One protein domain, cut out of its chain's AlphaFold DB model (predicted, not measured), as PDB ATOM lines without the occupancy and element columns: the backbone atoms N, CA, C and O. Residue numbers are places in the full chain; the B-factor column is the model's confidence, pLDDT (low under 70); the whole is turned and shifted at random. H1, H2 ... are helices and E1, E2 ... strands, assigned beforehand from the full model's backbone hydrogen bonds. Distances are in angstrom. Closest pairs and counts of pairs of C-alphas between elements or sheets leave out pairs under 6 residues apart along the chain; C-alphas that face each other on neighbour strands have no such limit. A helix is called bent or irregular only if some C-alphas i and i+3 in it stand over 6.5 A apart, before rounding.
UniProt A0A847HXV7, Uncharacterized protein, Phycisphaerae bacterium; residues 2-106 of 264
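This is residues 2 to 106 of the 264 residues of an uncharacterized protein of Phycisphaerae bacterium (UniProt A0A847HXV7). What is the main shape? A strongly twisted, antiparallel sheet of five strands, its strand E3 bent by 94 degrees, has the longest helix, H2, across one face, and H1 packs on H2 to make a helical hairpin. The short helices H3 and H4 only graze the sheet. What is it made of? The printed part has 105 residues, with four named helices and five named strands in the order H1 H2 H3 E1 E2 E3 E4 H4 E5, a mixed class of helices and strands. The sheet branches at E3, with neighbour pairs E1 and E2, E2 and E3, E3 and E4, E3 and E5. How large is it? It is compact and rounded, with a radius of gyration of the C-alphas of 12.5 A and spans of 32 by 30 by 23 A.

How is the sheet joined? E1, residues 54 to 58, E2, residues 64 to 69, E3, residues 76 to 83, and E4, residues 89 to 91, form a meander, each strand the antiparallel neighbour of the one before; within hydrogen-bond range are N 57 and O 65 at 2.9 A, N 66 and O 81 at 3.0 A, and N 82 and O 90 at 3.0 A. E3 bends at residue 79, and its pairing is staggered: E2 lies on one side of it, and on the other side lie E4, beside residues 81 to 83, and E5, residues 102 to 104, beside residues 76 to 78. E5 is antiparallel to E3, with N 77 and O 103 at 2.9 A. Which helices are on it? H2, residues 24 to 35, is on the sheet at a height of 8.7 A, over E2 and, with 3 C-alphas, only just over E3; it runs across the strands, at 76 degrees to E2 on the local plane. H3, residues 48 to 53, only grazes the sheet, the closest C-alphas of H3 and E2 being those of His 53 and Ala 69, 5.5 A apart. H4, residues 96 to 100, only grazes it too, the closest C-alphas of H4 and E3 being those of Glu 98 and Ala 79, 5.4 A apart. Where is the remaining helix? H1, residues 11 to 17, is not on the sheet but touches H2 in a hairpin, opposite ways at a shallow tilt of 13 degrees; their closest C-alphas, of Ala 14 and Ala 27, are 4.5 A apart. How do the helix backbones look? Every O i to N i+4 pair is within hydrogen-bond range in H2 and H4, against 2 of 3 in H1 and 1 of 2 in H3.

Where do the elements begin and end? H1 begins at C-alpha 11, (28.605, -3.146, 81.508), and E5 ends at C-alpha 104, (3.959, 2.497, 75.595). Which are longest? From first to last C-alpha, H2 measures 16.7 A, E3 16.4 A, E2 14.4 A and E1 13.7 A.

How far does it reach? The two C-alphas farthest apart, of Ser 8 and Arg 72, are 34.7 A apart. Is it unbroken and confident? The printed part, residues 2 to 106, has no cut, and the one long link is H2 to H3, residues 36 to 47. Its mean pLDDT is 92.1, and no printed residue is under 70.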
ATOM      1  N   ILE A   2      17.458  -1.910  95.354       84.19
ATOM      2  CA  ILE A   2      18.719  -2.112  94.623       84.19
ATOM      3  C   ILE A   2      19.557  -3.153  95.374       84.19
ATOM      4  O   ILE A   2      19.671  -3.093  96.597       84.19
ATOM      5  N   VAL A   3      20.093  -4.131  94.649       87.69
ATOM      6  CA  VAL A   3      20.841  -5.257  95.214       87.69
ATOM      7  C   VAL A   3      22.235  -4.784  95.655       87.69
ATOM      8  O   VAL A   3      22.901  -4.081  94.891       87.69
ATOM      9  N   PRO A   4      22.715  -5.161  96.857       85.25
ATOM     10  CA  PRO A   4      24.062  -4.813  97.309       85.25
ATOM     11  C   PRO A   4      25.152  -5.331  96.361       85.25
ATOM     12  O   PRO A   4      25.113  -6.491  95.949       85.25
ATOM     13  N   GLY A   5      26.153  -4.504  96.051       86.62
ATOM     14  CA  GLY A   5      27.269  -4.876  95.179       86.62
ATOM     15  C   GLY A   5      27.014  -4.641  93.688       86.62
ATOM     16  O   GLY A   5      27.943  -4.803  92.892       86.62
ATOM     17  N   ALA A   6      25.802  -4.234  93.292       88.94
ATOM     18  CA  ALA A   6      25.466  -3.914  91.903       88.94
ATOM     19  C   ALA A   6      26.335  -2.787  91.318       88.94
ATOM     20  O   ALA A   6      26.642  -2.772  90.127       88.94
ATOM     21  N   GLU A   7      26.816  -1.883  92.172       89.44
ATOM     22  CA  GLU A   7      27.739  -0.802  91.833       89.44
ATOM     23  C   GLU A   7      29.095  -1.287  91.294       89.44
ATOM     24  O   GLU A   7      29.819  -0.516  90.668       89.44
ATOM     25  N   SER A   8      29.445  -2.557  91.518       93.00
ATOM     26  CA  SER A   8      30.711  -3.147  91.069       93.00
ATOM     27  C   SER A   8      30.628  -3.830  89.701       93.00
ATOM     28  O   SER A   8      31.666  -4.155  89.126       93.00
ATOM     29  N   TRP A   9      29.424  -4.041  89.155       94.62
ATOM     30  CA  TRP A   9      29.260  -4.766  87.895       94.62
ATOM     31  C   TRP A   9      29.824  -3.976  86.712       94.62
ATOM     32  O   TRP A   9      29.675  -2.752  86.626       94.62
ATOM     33  N   ALA A  10      30.474  -4.693  85.800       92.81
ATOM     34  CA  ALA A  10      30.873  -4.178  84.494       92.81
ATOM     35  C   ALA A  10      29.658  -4.087  83.539       92.81
ATOM     36  O   ALA A  10      28.631  -4.714  83.823       92.81
ATOM     37  N   PRO A  11      29.734  -3.322  82.428       92.50
ATOM     38  CA  PRO A  11      28.605  -3.146  81.508       92.50
ATOM     39  C   PRO A  11      27.997  -4.463  80.998       92.50
ATOM     40  O   PRO A  11      26.790  -4.660  81.072       92.50
ATOM     41  N   ASP A  12      28.835  -5.404  80.562       91.56
ATOM     42  CA  ASP A  12      28.438  -6.729  80.073       91.56
ATOM     43  C   ASP A  12      27.741  -7.568  81.157       91.56
ATOM     44  O   ASP A  12      26.714  -8.207  80.924       91.56
ATOM     45  N   GLN A  13      28.272  -7.523  82.381       92.56
ATOM     46  CA  GLN A  13      27.696  -8.203  83.536       92.56
ATOM     47  C   GLN A  13      26.334  -7.623  83.919       92.56
ATOM     48  O   GLN A  13      25.425  -8.386  84.256       92.56
ATOM     49  N   ALA A  14      26.199  -6.297  83.896       93.75
ATOM     50  CA  ALA A  14      24.932  -5.633  84.154       93.75
ATOM     51  C   ALA A  14      23.918  -5.984  83.054       93.75
ATOM     52  O   ALA A  14      22.814  -6.410  83.375       93.75
ATOM     53  N   PHE A  15      24.305  -5.933  81.777       92.69
ATOM     54  CA  PHE A  15      23.401  -6.239  80.668       92.69
ATOM     55  C   PHE A  15      22.798  -7.652  80.753       92.69
ATOM     56  O   PHE A  15      21.582  -7.809  80.685       92.69
ATOM     57  N   ILE A  16      23.615  -8.682  81.011       92.44
ATOM     58  CA  ILE A  16      23.135 -10.073  81.154       92.44
ATOM     59  C   ILE A  16      22.102 -10.218  82.288       92.44
ATOM     60  O   ILE A  16      21.225 -11.078  82.227       92.44
ATOM     61  N   ARG A  17      22.186  -9.372  83.322       94.75
ATOM     62  CA  ARG A  17      21.287  -9.392  84.487       94.75
ATOM     63  C   ARG A  17      19.973  -8.650  84.270       94.75
ATOM     64  O   ARG A  17      19.095  -8.784  85.112       94.75
ATOM     65  N   LEU A  18      19.796  -7.913  83.167       94.06
ATOM     66  CA  LEU A  18      18.534  -7.212  82.877       94.06
ATOM     67  C   LEU A  18      17.336  -8.166  82.817       94.06
ATOM     68  O   LEU A  18      16.248  -7.812  83.262       94.06
ATOM     69  N   ALA A  19      17.560  -9.389  82.329       92.50
ATOM     70  CA  ALA A  19      16.541 -10.430  82.248       92.50
ATOM     71  C   ALA A  19      16.192 -11.084  83.594       92.50
ATOM     72  O   ALA A  19      15.194 -11.801  83.678       92.50
ATOM     73  N   ASP A  20      16.999 -10.869  84.636       92.75
ATOM     74  CA  ASP A  20      16.768 -11.454  85.951       92.75
ATOM     75  C   ASP A  20      15.730 -10.616  86.729       92.75
ATOM     76  O   ASP A  20      15.960  -9.429  86.972       92.75
ATOM     77  N   PRO A  21      14.596 -11.192  87.169       89.44
ATOM     78  CA  PRO A  21      13.578 -10.453  87.918       89.44
ATOM     79  C   PRO A  21      14.066  -9.852  89.245       89.44
ATOM     80  O   PRO A  21      13.470  -8.894  89.737       89.44
ATOM     81  N   HIS A  22      15.109 -10.424  89.851       90.88
ATOM     82  CA  HIS A  22      15.689  -9.957  91.105       90.88
ATOM     83  C   HIS A  22      16.737  -8.860  90.872       90.88
ATOM     84  O   HIS A  22      16.747  -7.850  91.579       90.88
ATOM     85  N   ASP A  23      17.591  -9.030  89.859       94.69
ATOM     86  CA  ASP A  23      18.738  -8.141  89.627       94.69
ATOM     87  C   ASP A  23      18.471  -7.049  88.578       94.69
ATOM     88  O   ASP A  23      19.166  -6.030  88.574       94.69
ATOM     89  N   GLY A  24      17.454  -7.210  87.726       94.50
ATOM     90  CA  GLY A  24      17.251  -6.417  86.512       94.50
ATOM     91  C   GLY A  24      17.158  -4.912  86.745       94.50
ATOM     92  O   GLY A  24      17.794  -4.134  86.034       94.50
ATOM     93  N   LEU A  25      16.462  -4.477  87.801       95.12
ATOM     94  CA  LEU A  25      16.413  -3.055  88.162       95.12
ATOM     95  C   LEU A  25      17.791  -2.512  88.564       95.12
ATOM     96  O   LEU A  25      18.173  -1.417  88.157       95.12
ATOM     97  N   SER A  26      18.547  -3.277  89.349       95.25
ATOM     98  CA  SER A  26      19.882  -2.874  89.806       95.25
ATOM     99  C   SER A  26      20.864  -2.813  88.640       95.25
ATOM    100  O   SER A  26      21.675  -1.895  88.559       95.25
ATOM    101  N   ALA A  27      20.746  -3.760  87.709       95.62
ATOM    102  CA  ALA A  27      21.506  -3.791  86.471       95.62
ATOM    103  C   ALA A  27      21.218  -2.567  85.593       95.62
ATOM    104  O   ALA A  27      22.151  -1.908  85.139       95.62
ATOM    105  N   ALA A  28      19.944  -2.217  85.411       96.44
ATOM    106  CA  ALA A  28      19.539  -1.047  84.643       96.44
ATOM    107  C   ALA A  28      20.079   0.258  85.251       96.44
ATOM    108  O   ALA A  28      20.711   1.050  84.554       96.44
ATOM    109  N   VAL A  29      19.913   0.453  86.565       95.25
ATOM    110  CA  VAL A  29      20.460   1.622  87.279       95.25
ATOM    111  C   VAL A  29      21.986   1.672  87.173       95.25
ATOM    112  O   VAL A  29      22.563   2.745  86.996       95.25
ATOM    113  N   ARG A  30      22.658   0.516  87.225       94.62
ATOM    114  CA  ARG A  30      24.108   0.432  87.046       94.62
ATOM    115  C   ARG A  30      24.546   0.866  85.647       94.62
ATOM    116  O   ARG A  30      25.510   1.622  85.548       94.62
ATOM    117  N   LEU A  31      23.866   0.416  84.592       96.12
ATOM    118  CA  LEU A  31      24.162   0.833  83.216       96.12
ATOM    119  C   LEU A  31      24.007   2.348  83.050       96.12
ATOM    120  O   LEU A  31      24.904   2.995  82.514       96.12
ATOM    121  N   VAL A  32      22.940   2.931  83.606       95.75
ATOM    122  CA  VAL A  32      22.761   4.392  83.633       95.75
ATOM    123  C   VAL A  32      23.931   5.071  84.342       95.75
ATOM    124  O   VAL A  32      24.569   5.943  83.757       95.75
ATOM    125  N   GLY A  33      24.299   4.620  85.543       93.88
ATOM    126  CA  GLY A  33      25.429   5.191  86.282       93.88
ATOM    127  C   GLY A  33      26.783   5.055  85.569       93.88
ATOM    128  O   GLY A  33      27.653   5.904  85.739       93.88
ATOM    129  N   LEU A  34      26.972   4.011  84.756       94.00
ATOM    130  CA  LEU A  34      28.170   3.813  83.935       94.00
ATOM    131  C   LEU A  34      28.215   4.723  82.701       94.00
ATOM    132  O   LEU A  34      29.307   5.068  82.253       94.00
ATOM    133  N   SER A  35      27.057   5.107  82.163       94.31
ATOM    134  CA  SER A  35      26.961   5.955  80.967       94.31
ATOM    135  C   SER A  35      27.391   7.407  81.208       94.31
ATOM    136  O   SER A  35      27.774   8.097  80.267       94.31
ATOM    137  N   GLY A  36      27.331   7.876  82.459       91.19
ATOM    138  CA  GLY A  36      27.558   9.282  82.812       91.19
ATOM    139  C   GLY A  36      26.409  10.222  82.426       91.19
ATOM    140  O   GLY A  36      26.560  11.434  82.558       91.19
ATOM    141  N   LEU A  37      25.283   9.684  81.950       92.69
ATOM    142  CA  LEU A  37      24.054  10.430  81.695       92.69
ATOM    143  C   LEU A  37      23.256  10.623  82.992       92.69
ATOM    144  O   LEU A  37      23.328   9.800  83.906       92.69
ATOM    145  N   GLU A  38      22.441  11.676  83.033       93.50
ATOM    146  CA  GLU A  38      21.575  12.019  84.169       93.50
ATOM    147  C   GLU A  38      20.088  12.015  83.758       93.50
ATOM    148  O   GLU A  38      19.454  13.070  83.742       93.50
ATOM    149  N   PRO A  39      19.510  10.858  83.373       94.44
ATOM    150  CA  PRO A  39      18.106  10.797  82.982       94.44
ATOM    151  C   PRO A  39      17.168  11.055  84.158       94.44
ATOM    152  O   PRO A  39      17.407  10.602  85.280       94.44
ATOM    153  N   LEU A  40      16.021  11.668  83.883       94.44
ATOM    154  CA  LEU A  40      15.029  12.038  84.896       94.44
ATOM    155  C   LEU A  40      14.469  10.843  85.676       94.44
ATOM    156  O   LEU A  40      14.061  10.995  86.830       94.44
ATOM    157  N   CYS A  41      14.434   9.650  85.074       93.44
ATOM    158  CA  CYS A  41      13.968   8.453  85.770       93.44
ATOM    159  C   CYS A  41      14.963   7.934  86.820       93.44
ATOM    160  O   CYS A  41      14.546   7.247  87.749       93.44
ATOM    161  N   VAL A  42      16.254   8.267  86.736       93.56
ATOM    162  CA  VAL A  42      17.270   7.817  87.698       93.56
ATOM    163  C   VAL A  42      17.899   9.035  88.369       93.56
ATOM    164  O   VAL A  42      18.872   9.585  87.858       93.56
ATOM    165  N   PRO A  43      17.383   9.471  89.532       88.00
ATOM    166  CA  PRO A  43      17.995  10.574  90.257       88.00
ATOM    167  C   PRO A  43      19.383  10.188  90.783       88.00
ATOM    168  O   PRO A  43      19.649   9.018  91.067       88.00
ATOM    169  N   ALA A  44      20.232  11.196  90.995       85.12
ATOM    170  CA  ALA A  44      21.582  11.022  91.537       85.12
ATOM    171  C   ALA A  44      21.597  10.282  92.889       85.12
ATOM    172  O   ALA A  44      22.467   9.448  93.139       85.12
ATOM    173  N   GLU A  45      20.611  10.556  93.747       84.44
ATOM    174  CA  GLU A  45      20.393   9.826  94.995       84.44
ATOM    175  C   GLU A  45      19.159   8.927  94.870       84.44
ATOM    176  O   GLU A  45      18.017   9.392  94.806       84.44
ATOM    177  N   MET A  46      19.388   7.614  94.842       87.56
ATOM    178  CA  MET A  46      18.317   6.626  94.748       87.56
ATOM    179  C   MET A  46      17.720   6.337  96.129       87.56
ATOM    180  O   MET A  46      18.398   5.813  97.013       87.56
ATOM    181  N   SER A  47      16.429   6.625  96.298       87.50
ATOM    182  CA  SER A  47      15.659   6.225  97.483       87.50
ATOM    183  C   SER A  47      14.872   4.934  97.230       87.50
ATOM    184  O   SER A  47      14.524   4.626  96.088       87.50
ATOM    185  N   ASP A  48      14.508   4.210  98.293       87.19
ATOM    186  CA  ASP A  48      13.625   3.037  98.181       87.19
ATOM    187  C   ASP A  48      12.262   3.389  97.570       87.19
ATOM    188  O   ASP A  48      11.703   2.604  96.803       87.19
ATOM    189  N   ALA A  49      11.747   4.588  97.870       87.50
ATOM    190  CA  ALA A  49      10.504   5.087  97.296       87.50
ATOM    191  C   ALA A  49      10.637   5.242  95.776       87.50
ATOM    192  O   ALA A  49       9.845   4.662  95.038       87.50
ATOM    193  N   THR A  50      11.681   5.926  95.299       88.25
ATOM    194  CA  THR A  50      11.957   6.065  93.861       88.25
ATOM    195  C   THR A  50      12.128   4.700  93.200       88.25
ATOM    196  O   THR A  50      11.451   4.398  92.218       88.25
ATOM    197  N   ALA A  51      12.961   3.830  93.780       89.56
ATOM    198  CA  ALA A  51      13.216   2.493  93.250       89.56
ATOM    199  C   ALA A  51      11.938   1.639  93.160       89.56
ATOM    200  O   ALA A  51      11.823   0.801  92.269       89.56
ATOM    201  N   SER A  52      10.959   1.850  94.047       90.69
ATOM    202  CA  SER A  52       9.675   1.137  94.009       90.69
ATOM    203  C   SER A  52       8.803   1.504  92.801       90.69
ATOM    204  O   SER A  52       7.973   0.692  92.378       90.69
ATOM    205  N   HIS A  53       9.023   2.680  92.206       92.06
ATOM    206  CA  HIS A  53       8.323   3.143  91.010       92.06
ATOM    207  C   HIS A  53       9.073   2.826  89.717       92.06
ATOM    208  O   HIS A  53       8.461   2.860  88.656       92.06
ATOM    209  N   LEU A  54      10.357   2.472  89.770       94.38
ATOM    210  CA  LEU A  54      11.111   2.128  88.568       94.38
ATOM    211  C   LEU A  54      10.762   0.747  88.036       94.38
ATOM    212  O   LEU A  54      10.530  -0.203  88.791       94.38
ATOM    213  N   ARG A  55      10.739   0.630  86.714       94.62
ATOM    214  CA  ARG A  55      10.492  -0.622  86.006       94.62
ATOM    215  C   ARG A  55      11.467  -0.760  84.859       94.62
ATOM    216  O   ARG A  55      11.775   0.214  84.178       94.62
ATOM    217  N   VAL A  56      11.901  -1.997  84.660       95.31
ATOM    218  CA  VAL A  56      12.667  -2.408  83.490       95.31
ATOM    219  C   VAL A  56      11.768  -3.317  82.670       95.31
ATOM    220  O   VAL A  56      11.177  -4.249  83.218       95.31
ATOM    221  N   VAL A  57      11.628  -3.026  81.383       95.12
ATOM    222  CA  VAL A  57      10.775  -3.785  80.464       95.12
ATOM    223  C   VAL A  57      11.577  -4.188  79.229       95.12
ATOM    224  O   VAL A  57      12.339  -3.365  78.716       95.12
ATOM    225  N   PRO A  58      11.440  -5.428  78.739       94.75
ATOM    226  CA  PRO A  58      12.049  -5.816  77.478       94.75
ATOM    227  C   PRO A  58      11.265  -5.193  76.315       94.75
ATOM    228  O   PRO A  58      10.036  -5.243  76.297       94.75
ATOM    229  N   LEU A  59      11.979  -4.619  75.347       95.00
ATOM    230  CA  LEU A  59      11.426  -4.173  74.058       95.00
ATOM    231  C   LEU A  59      11.740  -5.168  72.936       95.00
ATOM    232  O   LEU A  59      11.035  -5.257  71.936       95.00
ATOM    233  N   SER A  60      12.828  -5.916  73.091       93.00
ATOM    234  CA  SER A  60      13.203  -7.049  72.254       93.00
ATOM    235  C   SER A  60      14.081  -8.003  73.067       93.00
ATOM    236  O   SER A  60      14.297  -7.802  74.262       93.00
ATOM    237  N   ASN A  61      14.638  -9.030  72.421       87.38
ATOM    238  CA  ASN A  61      15.633  -9.899  73.057       87.38
ATOM    239  C   ASN A  61      16.945  -9.169  73.394       87.38
ATOM    240  O   ASN A  61      17.725  -9.665  74.201       87.38
ATOM    241  N   GLU A  62      17.198  -8.019  72.767       89.44
ATOM    242  CA  GLU A  62      18.480  -7.310  72.842       89.44
ATOM    243  C   GLU A  62      18.348  -5.880  73.378       89.44
ATOM    244  O   GLU A  62      19.356  -5.258  73.684       89.44
ATOM    245  N   CYS A  63      17.131  -5.356  73.527       94.81
ATOM    246  CA  CYS A  63      16.897  -3.995  73.999       94.81
ATOM    247  C   CYS A  63      15.896  -3.984  75.150       94.81
ATOM    248  O   CYS A  63      14.835  -4.614  75.089       94.81
ATOM    249  N   TRP A  64      16.233  -3.223  76.184       96.69
ATOM    250  CA  TRP A  64      15.398  -3.000  77.357       96.69
ATOM    251  C   TRP A  64      15.134  -1.510  77.525       96.69
ATOM    252  O   TRP A  64      15.903  -0.673  77.059       96.69
ATOM    253  N   ALA A  65      14.065  -1.171  78.232       97.19
ATOM    254  CA  ALA A  65      13.808   0.189  78.667       97.19
ATOM    255  C   ALA A  65      13.716   0.257  80.187       97.19
ATOM    256  O   ALA A  65      13.132  -0.624  80.818       97.19
ATOM    257  N   LEU A  66      14.268   1.323  80.758       97.25
ATOM    258  CA  LEU A  66      14.105   1.701  82.157       97.25
ATOM    259  C   LEU A  66      13.298   2.994  82.217       97.25
ATOM    260  O   LEU A  66      13.563   3.925  81.466       97.25
ATOM    261  N   GLY A  67      12.339   3.075  83.131       96.62
ATOM    262  CA  GLY A  67      11.591   4.303  83.371       96.62
ATOM    263  C   GLY A  67      10.741   4.222  84.630       96.62
ATOM    264  O   GLY A  67      10.743   3.214  85.344       96.62
ATOM    265  N   VAL A  68      10.008   5.295  84.907       95.50
ATOM    266  CA  VAL A  68       9.086   5.367  86.046       95.50
ATOM    267  C   VAL A  68       7.738   4.780  85.631       95.50
ATOM    268  O   VAL A  68       7.173   5.196  84.626       95.50
ATOM    269  N   ALA A  69       7.201   3.827  86.387       93.25
ATOM    270  CA  ALA A  69       5.879   3.264  86.138       93.25
ATOM    271  C   ALA A  69       4.807   4.361  86.153       93.25
ATOM    272  O   ALA A  69       4.705   5.121  87.122       93.25
ATOM    273  N   ASP A  70       3.986   4.421  85.107       87.69
ATOM    274  CA  ASP A  70       2.822   5.298  85.091       87.69
ATOM    275  C   ASP A  70       1.648   4.633  85.827       87.69
ATOM    276  O   ASP A  70       1.351   3.452  85.651       87.69
ATOM    277  N   LEU A  71       0.936   5.408  86.646       79.12
ATOM    278  CA  LEU A  71      -0.231   4.926  87.392       79.12
ATOM    279  C   LEU A  71      -1.403   4.525  86.480       79.12
ATOM    280  O   LEU A  71      -2.329   3.856  86.934       79.12
ATOM    281  N   ARG A  72      -1.390   4.952  85.212       71.81
ATOM    282  CA  ARG A  72      -2.422   4.636  84.215       71.81
ATOM    283  C   ARG A  72      -2.333   3.197  83.701       71.81
ATOM    284  O   ARG A  72      -3.324   2.716  83.159       71.81
ATOM    285  N   GLY A  73      -1.201   2.509  83.866       77.31
ATOM    286  CA  GLY A  73      -1.088   1.095  83.517       77.31
ATOM    287  C   GLY A  73       0.341   0.559  83.472       77.31
ATOM    288  O   GLY A  73       1.280   1.271  83.131       77.31
ATOM    289  N   ASP A  74       0.476  -0.743  83.728       77.00
ATOM    290  CA  ASP A  74       1.763  -1.450  83.838       77.00
ATOM    291  C   ASP A  74       2.584  -1.490  82.534       77.00
ATOM    292  O   ASP A  74       3.757  -1.850  82.544       77.00
ATOM    293  N   GLN A  75       1.972  -1.125  81.405       87.50
ATOM    294  CA  GLN A  75       2.603  -1.087  80.081       87.50
ATOM    295  C   GLN A  75       3.080   0.313  79.680       87.50
ATOM    296  O   GLN A  75       3.376   0.546  78.509       87.50
ATOM    297  N   VAL A  76       3.126   1.258  80.624       94.44
ATOM    298  CA  VAL A  76       3.540   2.634  80.352       94.44
ATOM    299  C   VAL A  76       4.668   3.049  81.290       94.44
ATOM    300  O   VAL A  76       4.531   2.985  82.512       94.44
ATOM    301  N   LEU A  77       5.777   3.506  80.704       96.56
ATOM    302  CA  LEU A  77       6.912   4.080  81.425       96.56
ATOM    303  C   LEU A  77       7.051   5.571  81.113       96.56
ATOM    304  O   LEU A  77       7.022   5.976  79.956       96.56
ATOM    305  N   ARG A  78       7.248   6.386  82.144       96.19
ATOM    306  CA  ARG A  78       7.558   7.818  82.070       96.19
ATOM    307  C   ARG A  78       9.061   8.055  82.100       96.19
ATOM    308  O   ARG A  78       9.775   7.319  82.786       96.19
ATOM    309  N   ALA A  79       9.499   9.095  81.387       95.62
ATOM    310  CA  ALA A  79      10.909   9.459  81.215       95.62
ATOM    311  C   ALA A  79      11.801   8.237  80.890       95.62
ATOM    312  O   ALA A  79      12.750   7.943  81.623       95.62
ATOM    313  N   PRO A  80      11.446   7.446  79.861       97.19
ATOM    314  CA  PRO A  80      12.140   6.206  79.561       97.19
ATOM    315  C   PRO A  80      13.547   6.463  79.007       97.19
ATOM    316  O   PRO A  80      13.754   7.352  78.182       97.19
ATOM    317  N   VAL A  81      14.485   5.601  79.385       97.31
ATOM    318  CA  VAL A  81      15.779   5.434  78.715       97.31
ATOM    319  C   VAL A  81      15.875   4.047  78.108       97.31
ATOM    320  O   VAL A  81      15.285   3.094  78.625       97.31
ATOM    321  N   LEU A  82      16.631   3.926  77.022       97.38
ATOM    322  CA  LEU A  82      16.877   2.649  76.360       97.38
ATOM    323  C   LEU A  82      18.228   2.091  76.776       97.38
ATOM    324  O   LEU A  82      19.193   2.839  76.928       97.38
ATOM    325  N   LEU A  83      18.278   0.774  76.925       96.56
ATOM    326  CA  LEU A  83      19.444   0.006  77.332       96.56
ATOM    327  C   LEU A  83      19.761  -0.991  76.213       96.56
ATOM    328  O   LEU A  83      19.001  -1.937  75.977       96.56
ATOM    329  N   ASN A  84      20.863  -0.742  75.518       91.75
ATOM    330  CA  ASN A  84      21.323  -1.504  74.361       91.75
ATOM    331  C   ASN A  84      22.291  -2.634  74.771       91.75
ATOM    332  O   ASN A  84      22.843  -2.613  75.876       91.75
ATOM    333  N   PRO A  85      22.519  -3.632  73.894       85.50
ATOM    334  CA  PRO A  85      23.305  -4.824  74.225       85.50
ATOM    335  C   PRO A  85      24.804  -4.577  74.395       85.50
ATOM    336  O   PRO A  85      25.491  -5.355  75.053       85.50
ATOM    337  N   ASP A  86      25.315  -3.482  73.844       84.25
ATOM    338  CA  ASP A  86      26.680  -3.001  74.062       84.25
ATOM    339  C   ASP A  86      26.850  -2.240  75.392       84.25
ATOM    340  O   ASP A  86      27.950  -1.791  75.716       84.25
ATOM    341  N   GLY A  87      25.777  -2.125  76.183       84.12
ATOM    342  CA  GLY A  87      25.740  -1.349  77.416       84.12
ATOM    343  C   GLY A  87      25.540   0.149  77.187       84.12
ATOM    344  O   GLY A  87      25.597   0.907  78.156       84.12
ATOM    345  N   GLU A  88      25.303   0.583  75.943       91.69
ATOM    346  CA  GLU A  88      24.926   1.961  75.650       91.69
ATOM    347  C   GLU A  88      23.570   2.277  76.294       91.69
ATOM    348  O   GLU A  88      22.597   1.522  76.195       91.69
ATOM    349  N   VAL A  89      23.518   3.432  76.954       95.50
ATOM    350  CA  VAL A  89      22.282   4.025  77.455       95.50
ATOM    351  C   VAL A  89      21.927   5.182  76.545       95.50
ATOM    352  O   VAL A  89      22.740   6.083  76.340       95.50
ATOM    353  N   ARG A  90      20.708   5.171  76.008       95.56
ATOM    354  CA  ARG A  90      20.245   6.189  75.065       95.56
ATOM    355  C   ARG A  90      19.053   6.956  75.622       95.56
ATOM    356  O   ARG A  90      18.019   6.363  75.943       95.56
ATOM    357  N   LEU A  91      19.188   8.282  75.658       95.19
ATOM    358  CA  LEU A  91      18.065   9.205  75.809       95.19
ATOM    359  C   LEU A  91      17.380   9.377  74.452       95.19
ATOM    360  O   LEU A  91      18.043   9.485  73.419       95.19
ATOM    361  N   VAL A  92      16.049   9.381  74.446       94.06
ATOM    362  CA  VAL A  92      15.265   9.632  73.223       94.06
ATOM    363  C   VAL A  92      14.911  11.113  73.085       94.06
ATOM    364  O   VAL A  92      14.806  11.610  71.967       94.06
ATOM    365  N   ALA A  93      14.789  11.818  74.209       94.00
ATOM    366  CA  ALA A  93      14.552  13.251  74.281       94.00
ATOM    367  C   ALA A  93      15.271  13.853  75.498       94.00
ATOM    368  O   ALA A  93      15.680  13.116  76.392       94.00
ATOM    369  N   GLU A  94      15.393  15.180  75.526       92.31
ATOM    370  CA  GLU A  94      16.040  15.943  76.602       92.31
ATOM    371  C   GLU A  94      15.133  17.092  77.078       92.31
ATOM    372  O   GLU A  94      14.281  17.599  76.338       92.31
ATOM    373  N   GLY A  95      15.327  17.537  78.322       92.81
ATOM    374  CA  GLY A  95      14.624  18.693  78.886       92.81
ATOM    375  C   GLY A  95      13.121  18.455  79.062       92.81
ATOM    376  O   GLY A  95      12.697  17.386  79.491       92.81
ATOM    377  N   LEU A  96      12.292  19.450  78.722       91.69
ATOM    378  CA  LEU A  96      10.832  19.359  78.893       91.69
ATOM    379  C   LEU A  96      10.219  18.184  78.119       91.69
ATOM    380  O   LEU A  96       9.204  17.620  78.524       91.69
ATOM    381  N   GLU A  97      10.819  17.811  76.991       92.69
ATOM    382  CA  GLU A  97      10.306  16.701  76.208       92.69
ATOM    383  C   GLU A  97      10.535  15.354  76.899       92.69
ATOM    384  O   GLU A  97       9.643  14.510  76.877       92.69
ATOM    385  N   GLU A  98      11.665  15.187  77.587       95.19
ATOM    386  CA  GLU A  98      11.942  14.015  78.423       95.19
ATOM    387  C   GLU A  98      10.922  13.880  79.568       95.19
ATOM    388  O   GLU A  98      10.395  12.792  79.803       95.19
ATOM    389  N   GLU A  99      10.572  14.989  80.234       94.12
ATOM    390  CA  GLU A  99       9.582  15.015  81.330       94.12
ATOM    391  C   GLU A  99       8.197  14.501  80.891       94.12
ATOM    392  O   GLU A  99       7.449  13.872  81.659       94.12
ATOM    393  N   LEU A 100       7.834  14.785  79.640       93.94
ATOM    394  CA  LEU A 100       6.534  14.456  79.061       93.94
ATOM    395  C   LEU A 100       6.553  13.154  78.250       93.94
ATOM    396  O   LEU A 100       5.484  12.658  77.887       93.94
ATOM    397  N   LEU A 101       7.732  12.580  78.003       96.75
ATOM    398  CA  LEU A 101       7.899  11.367  77.217       96.75
ATOM    399  C   LEU A 101       7.328  10.147  77.948       96.75
ATOM    400  O   LEU A 101       7.655   9.861  79.106       96.75
ATOM    401  N   CYS A 102       6.494   9.402  77.231       97.00
ATOM    402  CA  CYS A 102       5.921   8.139  77.670       97.00
ATOM    403  C   CYS A 102       6.309   7.029  76.690       97.00
ATOM    404  O   CYS A 102       6.064   7.154  75.493       97.00
ATOM    405  N   LEU A 103       6.862   5.924  77.181       97.69
ATOM    406  CA  LEU A 103       6.991   4.676  76.434       97.69
ATOM    407  C   LEU A 103       5.754   3.815  76.688       97.69
ATOM    408  O   LEU A 103       5.458   3.474  77.830       97.69
ATOM    409  N   HIS A 104       5.076   3.429  75.616       96.56
ATOM    410  CA  HIS A 104       3.959   2.497  75.595       96.56
ATOM    411  C   HIS A 104       4.429   1.147  75.045       96.56
ATOM    412  O   HIS A 104       4.750   1.013  73.860       96.56
ATOM    413  N   VAL A 105       4.453   0.135  75.908       95.56
ATOM    414  CA  VAL A 105       4.863  -1.225  75.558       95.56
ATOM    415  C   VAL A 105       3.660  -1.988  75.012       95.56
ATOM    416  O   VAL A 105       2.790  -2.432  75.758       95.56
ATOM    417  N   ALA A 106       3.602  -2.136  73.691       94.00
ATOM    418  CA  ALA A 106       2.626  -2.994  73.025       94.00
ATOM    419  C   ALA A 106       2.557  -4.419  73.613       94.00
ATOM    420  O   ALA A 106       3.576  -5.028  73.939       94.00
TER     421      ALA A 106